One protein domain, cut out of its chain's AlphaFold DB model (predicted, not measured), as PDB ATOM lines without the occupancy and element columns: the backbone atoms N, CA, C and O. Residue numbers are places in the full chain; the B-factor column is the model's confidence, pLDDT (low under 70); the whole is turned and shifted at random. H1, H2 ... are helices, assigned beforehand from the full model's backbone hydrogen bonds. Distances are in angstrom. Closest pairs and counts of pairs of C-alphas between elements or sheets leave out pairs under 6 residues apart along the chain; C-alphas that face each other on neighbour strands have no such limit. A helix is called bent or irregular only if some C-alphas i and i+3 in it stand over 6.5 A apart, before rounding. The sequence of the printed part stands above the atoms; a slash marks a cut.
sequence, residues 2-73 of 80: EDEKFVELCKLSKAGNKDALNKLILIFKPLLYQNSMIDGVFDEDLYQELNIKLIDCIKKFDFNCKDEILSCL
ATOM      1  N   GLU A   2       9.393  33.094 -14.282       61.09
ATOM      2  CA  GLU A   2       8.764  32.393 -15.423       61.09
ATOM      3  C   GLU A   2       8.084  31.066 -15.020       61.09
ATOM      4  O   GLU A   2       6.999  30.766 -15.519       61.09
ATOM      5  N   ASP A   3       8.638  30.335 -14.044       66.12
ATOM      6  CA  ASP A   3       8.120  29.018 -13.631       66.12
ATOM      7  C   ASP A   3       6.750  29.075 -12.934       66.12
ATOM      8  O   ASP A   3       5.882  28.243 -13.195       66.12
ATOM      9  N   GLU A   4       6.501  30.080 -12.085       71.38
ATOM     10  CA  GLU A   4       5.215  30.225 -11.377       71.38
ATOM     11  C   GLU A   4       4.047  30.431 -12.345       71.38
ATOM     12  O   GLU A   4       2.985  29.828 -12.188       71.38
ATOM     13  N   LYS A   5       4.269  31.224 -13.399       82.06
ATOM     14  CA  LYS A   5       3.267  31.488 -14.435       82.06
ATOM     15  C   LYS A   5       2.968  30.238 -15.263       82.06
ATOM     16  O   LYS A   5       1.828  30.033 -15.679       82.06
ATOM     17  N   PHE A   6       3.973  29.392 -15.494       82.88
ATOM     18  CA  PHE A   6       3.787  28.116 -16.181       82.88
ATOM     19  C   PHE A   6       2.988  27.120 -15.328       82.88
ATOM     20  O   PHE A   6       2.046  26.500 -15.826       82.88
ATOM     21  N   VAL A   7       3.298  27.018 -14.032       83.31
ATOM     22  CA  VAL A   7       2.543  26.182 -13.083       83.31
ATOM     23  C   VAL A   7       1.081  26.627 -13.003       83.31
ATOM     24  O   VAL A   7       0.176  25.790 -13.025       83.31
ATOM     25  N   GLU A   8       0.827  27.935 -12.944       85.75
ATOM     26  CA  GLU A   8      -0.530  28.483 -12.942       85.75
ATOM     27  C   GLU A   8      -1.286  28.155 -14.238       85.75
ATOM     28  O   GLU A   8      -2.420  27.672 -14.183       85.75
ATOM     29  N   LEU A   9      -0.647  28.330 -15.403       87.56
ATOM     30  CA  LEU A   9      -1.229  27.956 -16.694       87.56
ATOM     31  C   LEU A   9      -1.631  26.485 -16.720       87.56
ATOM     32  O   LEU A   9      -2.755  26.173 -17.099       87.56
ATOM     33  N   CYS A  10      -0.764  25.590 -16.253       84.75
ATOM     34  CA  CYS A  10      -1.069  24.167 -16.244       84.75
ATOM     35  C   CYS A  10      -2.239  23.822 -15.309       84.75
ATOM     36  O   CYS A  10      -3.105  23.025 -15.676       84.75
ATOM     37  N   LYS A  11      -2.322  24.454 -14.128       86.00
ATOM     38  CA  LYS A  11      -3.467  24.295 -13.212       86.00
ATOM     39  C   LYS A  11      -4.776  24.743 -13.866       86.00
ATOM     40  O   LYS A  11      -5.769  24.018 -13.810       86.00
ATOM     41  N   LEU A  12      -4.770  25.901 -14.528       87.38
ATOM     42  CA  LEU A  12      -5.936  26.427 -15.242       87.38
ATOM     43  C   LEU A  12      -6.334  25.530 -16.422       87.38
ATOM     44  O   LEU A  12      -7.521  25.253 -16.606       87.38
ATOM     45  N   SER A  13      -5.365  25.026 -17.189       86.31
ATOM     46  CA  SER A  13      -5.611  24.079 -18.281       86.31
ATOM     47  C   SER A  13      -6.293  22.803 -17.785       86.31
ATOM     48  O   SER A  13      -7.261  22.358 -18.401       86.31
ATOM     49  N   LYS A  14      -5.849  22.242 -16.649       82.88
ATOM     50  CA  LYS A  14      -6.483  21.060 -16.035       82.88
ATOM     51  C   LYS A  14      -7.896  21.337 -15.530       82.88
ATOM     52  O   LYS A  14      -8.753  20.466 -15.637       82.88
ATOM     53  N   ALA A  15      -8.163  22.549 -15.048       85.62
ATOM     54  CA  ALA A  15      -9.505  22.982 -14.661       85.62
ATOM     55  C   ALA A  15     -10.467  23.171 -15.859       85.62
ATOM     56  O   ALA A  15     -11.618  23.555 -15.670       85.62
ATOM     57  N   GLY A  16     -10.015  22.908 -17.094       83.38
ATOM     58  CA  GLY A  16     -10.826  23.000 -18.309       83.38
ATOM     59  C   GLY A  16     -10.780  24.368 -18.993       83.38
ATOM     60  O   GLY A  16     -11.553  24.611 -19.924       83.38
ATOM     61  N   ASN A  17      -9.880  25.267 -18.575       91.06
ATOM     62  CA  ASN A  17      -9.701  26.556 -19.238       91.06
ATOM     63  C   ASN A  17      -9.037  26.363 -20.615       91.06
ATOM     64  O   ASN A  17      -7.848  26.044 -20.724       91.06
ATOM     65  N   LYS A  18      -9.819  26.584 -21.677       89.25
ATOM     66  CA  LYS A  18      -9.376  26.431 -23.071       89.25
ATOM     67  C   LYS A  18      -8.286  27.429 -23.461       89.25
ATOM     68  O   LYS A  18      -7.373  27.058 -24.189       89.25
ATOM     69  N   ASP A  19      -8.336  28.658 -22.956       91.12
ATOM     70  CA  ASP A  19      -7.335  29.683 -23.270       91.12
ATOM     71  C   ASP A  19      -5.982  29.352 -22.644       91.12
ATOM     72  O   ASP A  19      -4.939  29.536 -23.273       91.12
ATOM     73  N   ALA A  20      -5.989  28.818 -21.421       90.62
ATOM     74  CA  ALA A  20      -4.783  28.327 -20.768       90.62
ATOM     75  C   ALA A  20      -4.190  27.135 -21.532       90.62
ATOM     76  O   ALA A  20      -2.992  27.116 -21.807       90.62
ATOM     77  N   LEU A  21      -5.029  26.169 -21.936       89.94
ATOM     78  CA  LEU A  21      -4.599  25.024 -22.747       89.94
ATOM     79  C   LEU A  21      -3.998  25.467 -24.089       89.94
ATOM     80  O   LEU A  21      -2.915  25.015 -24.451       89.94
ATOM     81  N   ASN A  22      -4.650  26.394 -24.792       91.12
ATOM     82  CA  ASN A  22      -4.154  26.939 -26.056       91.12
ATOM     83  C   ASN A  22      -2.806  27.643 -25.885       91.12
ATOM     84  O   ASN A  22      -1.904  27.440 -26.694       91.12
ATOM     85  N   LYS A  23      -2.635  28.436 -24.820       92.00
ATOM     86  CA  LYS A  23      -1.339  29.056 -24.500       92.00
ATOM     87  C   LYS A  23      -0.256  28.007 -24.269       92.00
ATOM     88  O   LYS A  23       0.852  28.186 -24.762       92.00
ATOM     89  N   LEU A  24      -0.574  26.915 -23.574       90.69
ATOM     90  CA  LEU A  24       0.381  25.831 -23.354       90.69
ATOM     91  C   LEU A  24       0.793  25.167 -24.673       90.69
ATOM     92  O   LEU A  24       1.979  25.020 -24.947       90.69
ATOM     93  N   ILE A  25      -0.181  24.839 -25.524       90.88
ATOM     94  CA  ILE A  25       0.070  24.260 -26.851       90.88
ATOM     95  C   ILE A  25       0.942  25.201 -27.692       90.88
ATOM     96  O   ILE A  25       1.881  24.747 -28.337       90.88
ATOM     97  N   LEU A  26       0.689  26.513 -27.653       92.50
ATOM     98  CA  LEU A  26       1.498  27.503 -28.371       92.50
ATOM     99  C   LEU A  26       2.956  27.542 -27.897       92.50
ATOM    100  O   LEU A  26       3.843  27.703 -28.733       92.50
ATOM    101  N   ILE A  27       3.209  27.363 -26.596       92.00
ATOM    102  CA  ILE A  27       4.573  27.284 -26.046       92.00
ATOM    103  C   ILE A  27       5.303  26.053 -26.598       92.00
ATOM    104  O   ILE A  27       6.456  26.153 -27.011       92.00
ATOM    105  N   PHE A  28       4.634  24.900 -26.646       92.88
ATOM    106  CA  PHE A  28       5.238  23.651 -27.118       92.88
ATOM    107  C   PHE A  28       5.270  23.511 -28.644       92.88
ATOM    108  O   PHE A  28       6.054  22.722 -29.164       92.88
ATOM    109  N   LYS A  29       4.473  24.289 -29.380       93.25
ATOM    110  CA  LYS A  29       4.372  24.245 -30.845       93.25
ATOM    111  C   LYS A  29       5.719  24.192 -31.590       93.25
ATOM    112  O   LYS A  29       5.859  23.304 -32.430       93.25
ATOM    113  N   PRO A  30       6.711  25.073 -31.330       95.25
ATOM    114  CA  PRO A  30       8.003  24.990 -32.011       95.25
ATOM    115  C   PRO A  30       8.729  23.669 -31.728       95.25
ATOM    116  O   PRO A  30       9.311  23.099 -32.643       95.25
ATOM    117  N   LEU A  31       8.645  23.147 -30.500       95.00
ATOM    118  CA  LEU A  31       9.240  21.860 -30.140       95.00
ATOM    119  C   LEU A  31       8.568  20.711 -30.898       95.00
ATOM    120  O   LEU A  31       9.263  19.885 -31.485       95.00
ATOM    121  N   LEU A  32       7.233  20.672 -30.925       95.38
ATOM    122  CA  LEU A  32       6.496  19.627 -31.640       95.38
ATOM    123  C   LEU A  32       6.807  19.661 -33.137       95.38
ATOM    124  O   LEU A  32       7.058  18.617 -33.728       95.38
ATOM    125  N   TYR A  33       6.858  20.856 -33.729       95.06
ATOM    126  CA  TYR A  33       7.192  21.028 -35.140       95.06
ATOM    127  C   TYR A  33       8.586  20.481 -35.466       95.06
ATOM    128  O   TYR A  33       8.725  19.704 -36.401       95.06
ATOM    129  N   GLN A  34       9.604  20.809 -34.661       95.56
ATOM    130  CA  GLN A  34      10.964  20.288 -34.861       95.56
ATOM    131  C   GLN A  34      11.030  18.760 -34.746       95.56
ATOM    132  O   GLN A  34      11.704  18.117 -35.540       95.56
ATOM    133  N   ASN A  35      10.292  18.172 -33.800       94.44
ATOM    134  CA  ASN A  35      10.229  16.715 -33.635       94.44
ATOM    135  C   ASN A  35       9.385  16.012 -34.712       94.44
ATOM    136  O   ASN A  35       9.408  14.790 -34.789       94.44
ATOM    137  N   SER A  36       8.658  16.769 -35.536       96.44
ATOM    138  CA  SER A  36       7.880  16.241 -36.663       96.44
ATOM    139  C   SER A  36       8.641  16.310 -37.990       96.44
ATOM    140  O   SER A  36       8.076  16.031 -39.041       96.44
ATOM    141  N   MET A  37       9.909  16.728 -37.966       96.25
ATOM    142  CA  MET A  37      10.767  16.765 -39.145       96.25
ATOM    143  C   MET A  37      11.512  15.434 -39.277       96.25
ATOM    144  O   MET A  37      12.444  15.171 -38.517       96.25
ATOM    145  N   ILE A  38      11.133  14.615 -40.257       94.31
ATOM    146  CA  ILE A  38      11.793  13.344 -40.580       94.31
ATOM    147  C   ILE A  38      12.580  13.527 -41.875       94.31
ATOM    148  O   ILE A  38      12.017  13.891 -42.903       94.31
ATOM    149  N   ASP A  39      13.902  13.350 -41.813       93.50
ATOM    150  CA  ASP A  39      14.818  13.541 -42.951       93.50
ATOM    151  C   ASP A  39      14.643  14.890 -43.681       93.50
ATOM    152  O   ASP A  39      14.782  15.003 -44.899       93.50
ATOM    153  N   GLY A  40      14.328  15.947 -42.922       92.31
ATOM    154  CA  GLY A  40      14.109  17.297 -43.453       92.31
ATOM    155  C   GLY A  40      12.737  17.520 -44.098       92.31
ATOM    156  O   GLY A  40      12.472  18.622 -44.579       92.31
ATOM    157  N   VAL A  41      11.852  16.523 -44.063       95.50
ATOM    158  CA  VAL A  41      10.463  16.611 -44.518       95.50
ATOM    159  C   VAL A  41       9.541  16.721 -43.309       95.50
ATOM    160  O   VAL A  41       9.733  16.049 -42.300       95.50
ATOM    161  N   PHE A  42       8.545  17.598 -43.403       96.12
ATOM    162  CA  PHE A  42       7.527  17.724 -42.369       96.12
ATOM    163  C   PHE A  42       6.527  16.571 -42.469       96.12
ATOM    164  O   PHE A  42       5.890  16.395 -43.507       96.12
ATOM    165  N   ASP A  43       6.391  15.816 -41.384       97.38
ATOM    166  CA  ASP A  43       5.393  14.765 -41.235       97.38
ATOM    167  C   ASP A  43       4.169  15.324 -40.487       97.38
ATOM    168  O   ASP A  43       4.193  15.574 -39.275       97.38
ATOM    169  N   GLU A  44       3.099  15.574 -41.244       96.69
ATOM    170  CA  GLU A  44       1.841  16.122 -40.733       96.69
ATOM    171  C   GLU A  44       1.152  15.186 -39.737       96.69
ATOM    172  O   GLU A  44       0.584  15.662 -38.746       96.69
ATOM    173  N   ASP A  45       1.223  13.876 -39.967       97.06
ATOM    174  CA  ASP A  45       0.575  12.870 -39.128       97.06
ATOM    175  C   ASP A  45       1.314  12.752 -37.794       97.06
ATOM    176  O   ASP A  45       0.695  12.787 -36.725       97.06
ATOM    177  N   LEU A  46       2.649  12.732 -37.832       96.19
ATOM    178  CA  LEU A  46       3.484  12.762 -36.633       96.19
ATOM    179  C   LEU A  46       3.248  14.035 -35.813       96.19
ATOM    180  O   LEU A  46       3.120  13.974 -34.587       96.19
ATOM    181  N   TYR A  47       3.129  15.189 -36.473       96.50
ATOM    182  CA  TYR A  47       2.808  16.437 -35.787       96.50
ATOM    183  C   TYR A  47       1.449  16.370 -35.087       96.50
ATOM    184  O   TYR A  47       1.328  16.785 -33.929       96.50
ATOM    185  N   GLN A  48       0.419  15.837 -35.746       96.12
ATOM    186  CA  GLN A  48      -0.903  15.669 -35.139       96.12
ATOM    187  C   GLN A  48      -0.869  14.700 -33.949       96.12
ATOM    188  O   GLN A  48      -1.392  15.036 -32.882       96.12
ATOM    189  N   GLU A  49      -0.194  13.557 -34.088       96.94
ATOM    190  CA  GLU A  49      -0.014  12.564 -33.023       96.94
ATOM    191  C   GLU A  49       0.662  13.201 -31.793       96.94
ATOM    192  O   GLU A  49       0.178  13.076 -30.664       96.94
ATOM    193  N   LEU A  50       1.730  13.977 -32.004       95.94
ATOM    194  CA  LEU A  50       2.439  14.697 -30.945       95.94
ATOM    195  C   LEU A  50       1.555  15.736 -30.237       95.94
ATOM    196  O   LEU A  50       1.613  15.863 -29.011       95.94
ATOM    197  N   ASN A  51       0.705  16.454 -30.977       94.62
ATOM    198  CA  ASN A  51      -0.256  17.388 -30.384       94.62
ATOM    199  C   ASN A  51      -1.286  16.658 -29.509       94.62
ATOM    200  O   ASN A  51      -1.581  17.110 -28.398       94.62
ATOM    201  N   ILE A  52      -1.806  15.517 -29.971       94.69
ATOM    202  CA  ILE A  52      -2.750  14.691 -29.204       94.69
ATOM    203  C   ILE A  52      -2.088  14.188 -27.917       94.69
ATOM    204  O   ILE A  52      -2.646  14.362 -26.830       94.69
ATOM    205  N   LYS A  53      -0.868  13.639 -28.011       95.25
ATOM    206  CA  LYS A  53      -0.110  13.171 -26.839       95.25
ATOM    207  C   LYS A  53       0.168  14.290 -25.847       95.25
ATOM    208  O   LYS A  53      -0.003  14.079 -24.649       95.25
ATOM    209  N   LEU A  54       0.535  15.482 -26.315       92.69
ATOM    210  CA  LEU A  54       0.741  16.634 -25.442       92.69
ATOM    211  C   LEU A  54      -0.533  16.972 -24.655       92.69
ATOM    212  O   LEU A  54      -0.475  17.137 -23.438       92.69
ATOM    213  N   ILE A  55      -1.685  17.045 -25.325       90.94
ATOM    214  CA  ILE A  55      -2.971  17.341 -24.675       90.94
ATOM    215  C   ILE A  55      -3.305  16.281 -23.618       90.94
ATOM    216  O   ILE A  55      -3.736  16.627 -22.514       90.94
ATOM    217  N   ASP A  56      -3.090  15.005 -23.931       90.94
ATOM    218  CA  ASP A  56      -3.303  13.908 -22.987       90.94
ATOM    219  C   ASP A  56      -2.369  14.000 -21.776       90.94
ATOM    220  O   ASP A  56      -2.819  13.832 -20.639       90.94
ATOM    221  N   CYS A  57      -1.094  14.322 -21.997       90.25
ATOM    222  CA  CYS A  57      -0.125  14.547 -20.930       90.25
ATOM    223  C   CYS A  57      -0.549  15.709 -20.030       90.25
ATOM    224  O   CYS A  57      -0.577  15.542 -18.818       90.25
ATOM    225  N   ILE A  58      -0.961  16.851 -20.589       87.69
ATOM    226  CA  ILE A  58      -1.407  18.021 -19.811       87.69
ATOM    227  C   ILE A  58      -2.605  17.673 -18.921       87.69
ATOM    228  O   ILE A  58      -2.672  18.098 -17.767       87.69
ATOM    229  N   LYS A  59      -3.555  16.882 -19.436       85.25
ATOM    230  CA  LYS A  59      -4.729  16.443 -18.666       85.25
ATOM    231  C   LYS A  59      -4.354  15.487 -17.533       85.25
ATOM    232  O   LYS A  59      -4.936  15.578 -16.453       85.25
ATOM    233  N   LYS A  60      -3.407  14.575 -17.771       85.44
ATOM    234  CA  LYS A  60      -2.996  13.538 -16.808       85.44
ATOM    235  C   LYS A  60      -1.975  14.028 -15.780       85.44
ATOM    236  O   LYS A  60      -2.001  13.562 -14.649       85.44
ATOM    237  N   PHE A  61      -1.105  14.964 -16.146       82.44
ATOM    238  CA  PHE A  61       0.023  15.409 -15.330       82.44
ATOM    239  C   PHE A  61      -0.430  16.006 -13.995       82.44
ATOM    240  O   PHE A  61      -1.154  16.999 -13.993       82.44
ATOM    241  N   ASP A  62      -0.019  15.446 -12.854       75.19
ATOM    242  CA  ASP A  62      -0.351  15.968 -11.523       75.19
ATOM    243  C   ASP A  62       0.835  16.686 -10.864       75.19
ATOM    244  O   ASP A  62       1.886  16.101 -10.632       75.19
ATOM    245  N   PHE A  63       0.645  17.964 -10.520       68.44
ATOM    246  CA  PHE A  63       1.643  18.785  -9.822       68.44
ATOM    247  C   PHE A  63       1.769  18.434  -8.339       68.44
ATOM    248  O   PHE A  63       2.751  18.818  -7.704       68.44
ATOM    249  N   ASN A  64       0.772  17.746  -7.774       64.94
ATOM    250  CA  ASN A  64       0.788  17.331  -6.373       64.94
ATOM    251  C   ASN A  64       1.621  16.064  -6.154       64.94
ATOM    252  O   ASN A  64       1.906  15.702  -5.017       64.94
ATOM    253  N   CYS A  65       2.063  15.425  -7.236       54.59
ATOM    254  CA  CYS A  65       2.916  14.259  -7.196       54.59
ATOM    255  C   CYS A  65       4.387  14.659  -6.972       54.59
ATOM    256  O   CYS A  65       5.250  14.499  -7.833       54.59
ATOM    257  N   LYS A  66       4.692  15.232  -5.802       55.25
ATOM    258  CA  LYS A  66       6.080  15.233  -5.307       55.25
ATOM    259  C   LYS A  66       6.477  13.840  -4.806       55.25
ATOM    260  O   LYS A  66       7.651  13.485  -4.872       55.25
ATOM    261  N   ASP A  67       5.494  13.051  -4.376       52.66
ATOM    262  CA  ASP A  67       5.714  11.789  -3.674       52.66
ATOM    263  C   ASP A  67       6.029  10.601  -4.606       52.66
ATOM    264  O   ASP A  67       6.854   9.765  -4.240       52.66
ATOM    265  N   GLU A  68       5.487  10.524  -5.835       53.19
ATOM    266  CA  GLU A  68       5.837   9.410  -6.749       53.19
ATOM    267  C   GLU A  68       7.137   9.657  -7.529       53.19
ATOM    268  O   GLU A  68       7.798   8.705  -7.934       53.19
ATOM    269  N   ILE A  69       7.580  10.910  -7.700       55.66
ATOM    270  CA  ILE A  69       8.926  11.164  -8.251       55.66
ATOM    271  C   ILE A  69       9.983  10.620  -7.279       55.66
ATOM    272  O   ILE A  69      10.964  10.017  -7.708       55.66
ATOM    273  N   LEU A  70       9.752  10.770  -5.969       56.12
ATOM    274  CA  LEU A  70      10.627  10.230  -4.931       56.12
ATOM    275  C   LEU A  70      10.612   8.693  -4.905       56.12
ATOM    276  O   LEU A  70      11.663   8.086  -4.711       56.12
ATOM    277  N   SER A  71       9.454   8.065  -5.157       50.78
ATOM    278  CA  SER A  71       9.356   6.600  -5.247       50.78
ATOM    279  C   SER A  71      10.039   6.029  -6.492       50.78
ATOM    280  O   SER A  71      10.580   4.929  -6.433       50.78
ATOM    281  N   CYS A  72      10.081   6.781  -7.596       45.53
ATOM    282  CA  CYS A  72      10.812   6.393  -8.806       45.53
ATOM    283  C   CYS A  72      12.337   6.555  -8.682       45.53
ATOM    284  O   CYS A  72      13.069   6.005  -9.502       45.53
ATOM    285  N   LEU A  73      12.823   7.334  -7.709       59.34
ATOM    286  CA  LEU A  73      14.238   7.700  -7.596       59.34
ATOM    287  C   LEU A  73      15.066   6.788  -6.677       59.34
ATOM    288  O   LEU A  73      16.270   7.010  -6.593       59.34
TER     289      LEU A  73
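What this domain is: This is residues 2 to 73 of the 80 residues of the protein "Helix-turn-helix domain protein" of Sporanaerobacter sp. PP17-6a (UniProt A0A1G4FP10). Two helices, H2 and H3, form a helical hairpin that opens as a V away from their link, and a third helix, H1, reaches the open end with its last part, where residues 9 to 13 pack on H2 and residues 10 to 14 on H3, while the rest of H1 runs out to one side of the V; a short tail with the small helix H4 sticks out with residues 64 to 73. The printed part has 72 residues with four named helices, in the order H1, H2, H3, H4, and no named strand, and its class is all helix. The whole is loose, with a radius of gyration of the C-alphas of 14.4 A, and the C-alphas span 41 by 33 by 22 A.

Where its parts are: H1 is residues 2 to 14, starting at C-alpha 2 at (8.764, 32.393, -15.423), and measures 19.0 A from first to last C-alpha. H2 follows as residues 18 to 35, 24.3 A long. It has a kink of 47 degrees near residue 28 and is irregular, with C-alphas 27 and 30 7.3 A apart. Residues 37 to 38 pair briefly with residues 41 to 42, antiparallel, in the link before the next helix. H3, residues 44 to 60, is 24.5 A long, from C-alpha 44 at (1.841, 16.122, -40.733). H4 is residues 67 to 72, 9.0 A, ending at C-alpha 72 at (10.812, 6.393, -8.806).

How they stand to each other: H1 touches H2 with residues 9 to 13 alone, against residues 19 to 24 of H2, and their closest C-alphas, those of Ser 13 and Leu 21, are 4.7 A apart. The two run opposite ways at a steep tilt of 67 degrees. H2 and H3 touch as a helical hairpin, running opposite ways at a steep tilt of 45 degrees; their closest C-alphas, those of Tyr 33 and Tyr 47, are 6.4 A apart. H1 touches H3 with residues 10 to 14 alone, against residues 58 to 59 of H3, and the two are about perpendicular at 88 degrees. Their closest C-alphas, those of Lys 14 and Lys 59, are 5.6 A apart. The helix packing is mostly crossed: none of these three pairs is at a shallow tilt. H4 is apart from H1, H2 and H3. In H1, H3 and H4 every O i to N i+4 pair is within hydrogen-bond range; in H2 it is 12 of 14.

The domain as a whole: The C-alphas of Val 41 and Asp 67, the two farthest apart, are 41.4 A apart. Without residues 64 to 73, which stand free, the body has 62 residues and spans 37 by 22 by 19 A. The printed part has no cut. The link from H1 to H2 is tight, those from H2 to H3 and from H3 to H4 are short, and no link is long. The mean pLDDT of the printed part is 84.6, with values under 70 at residues 2 to 3 and 63 to 73 of this model.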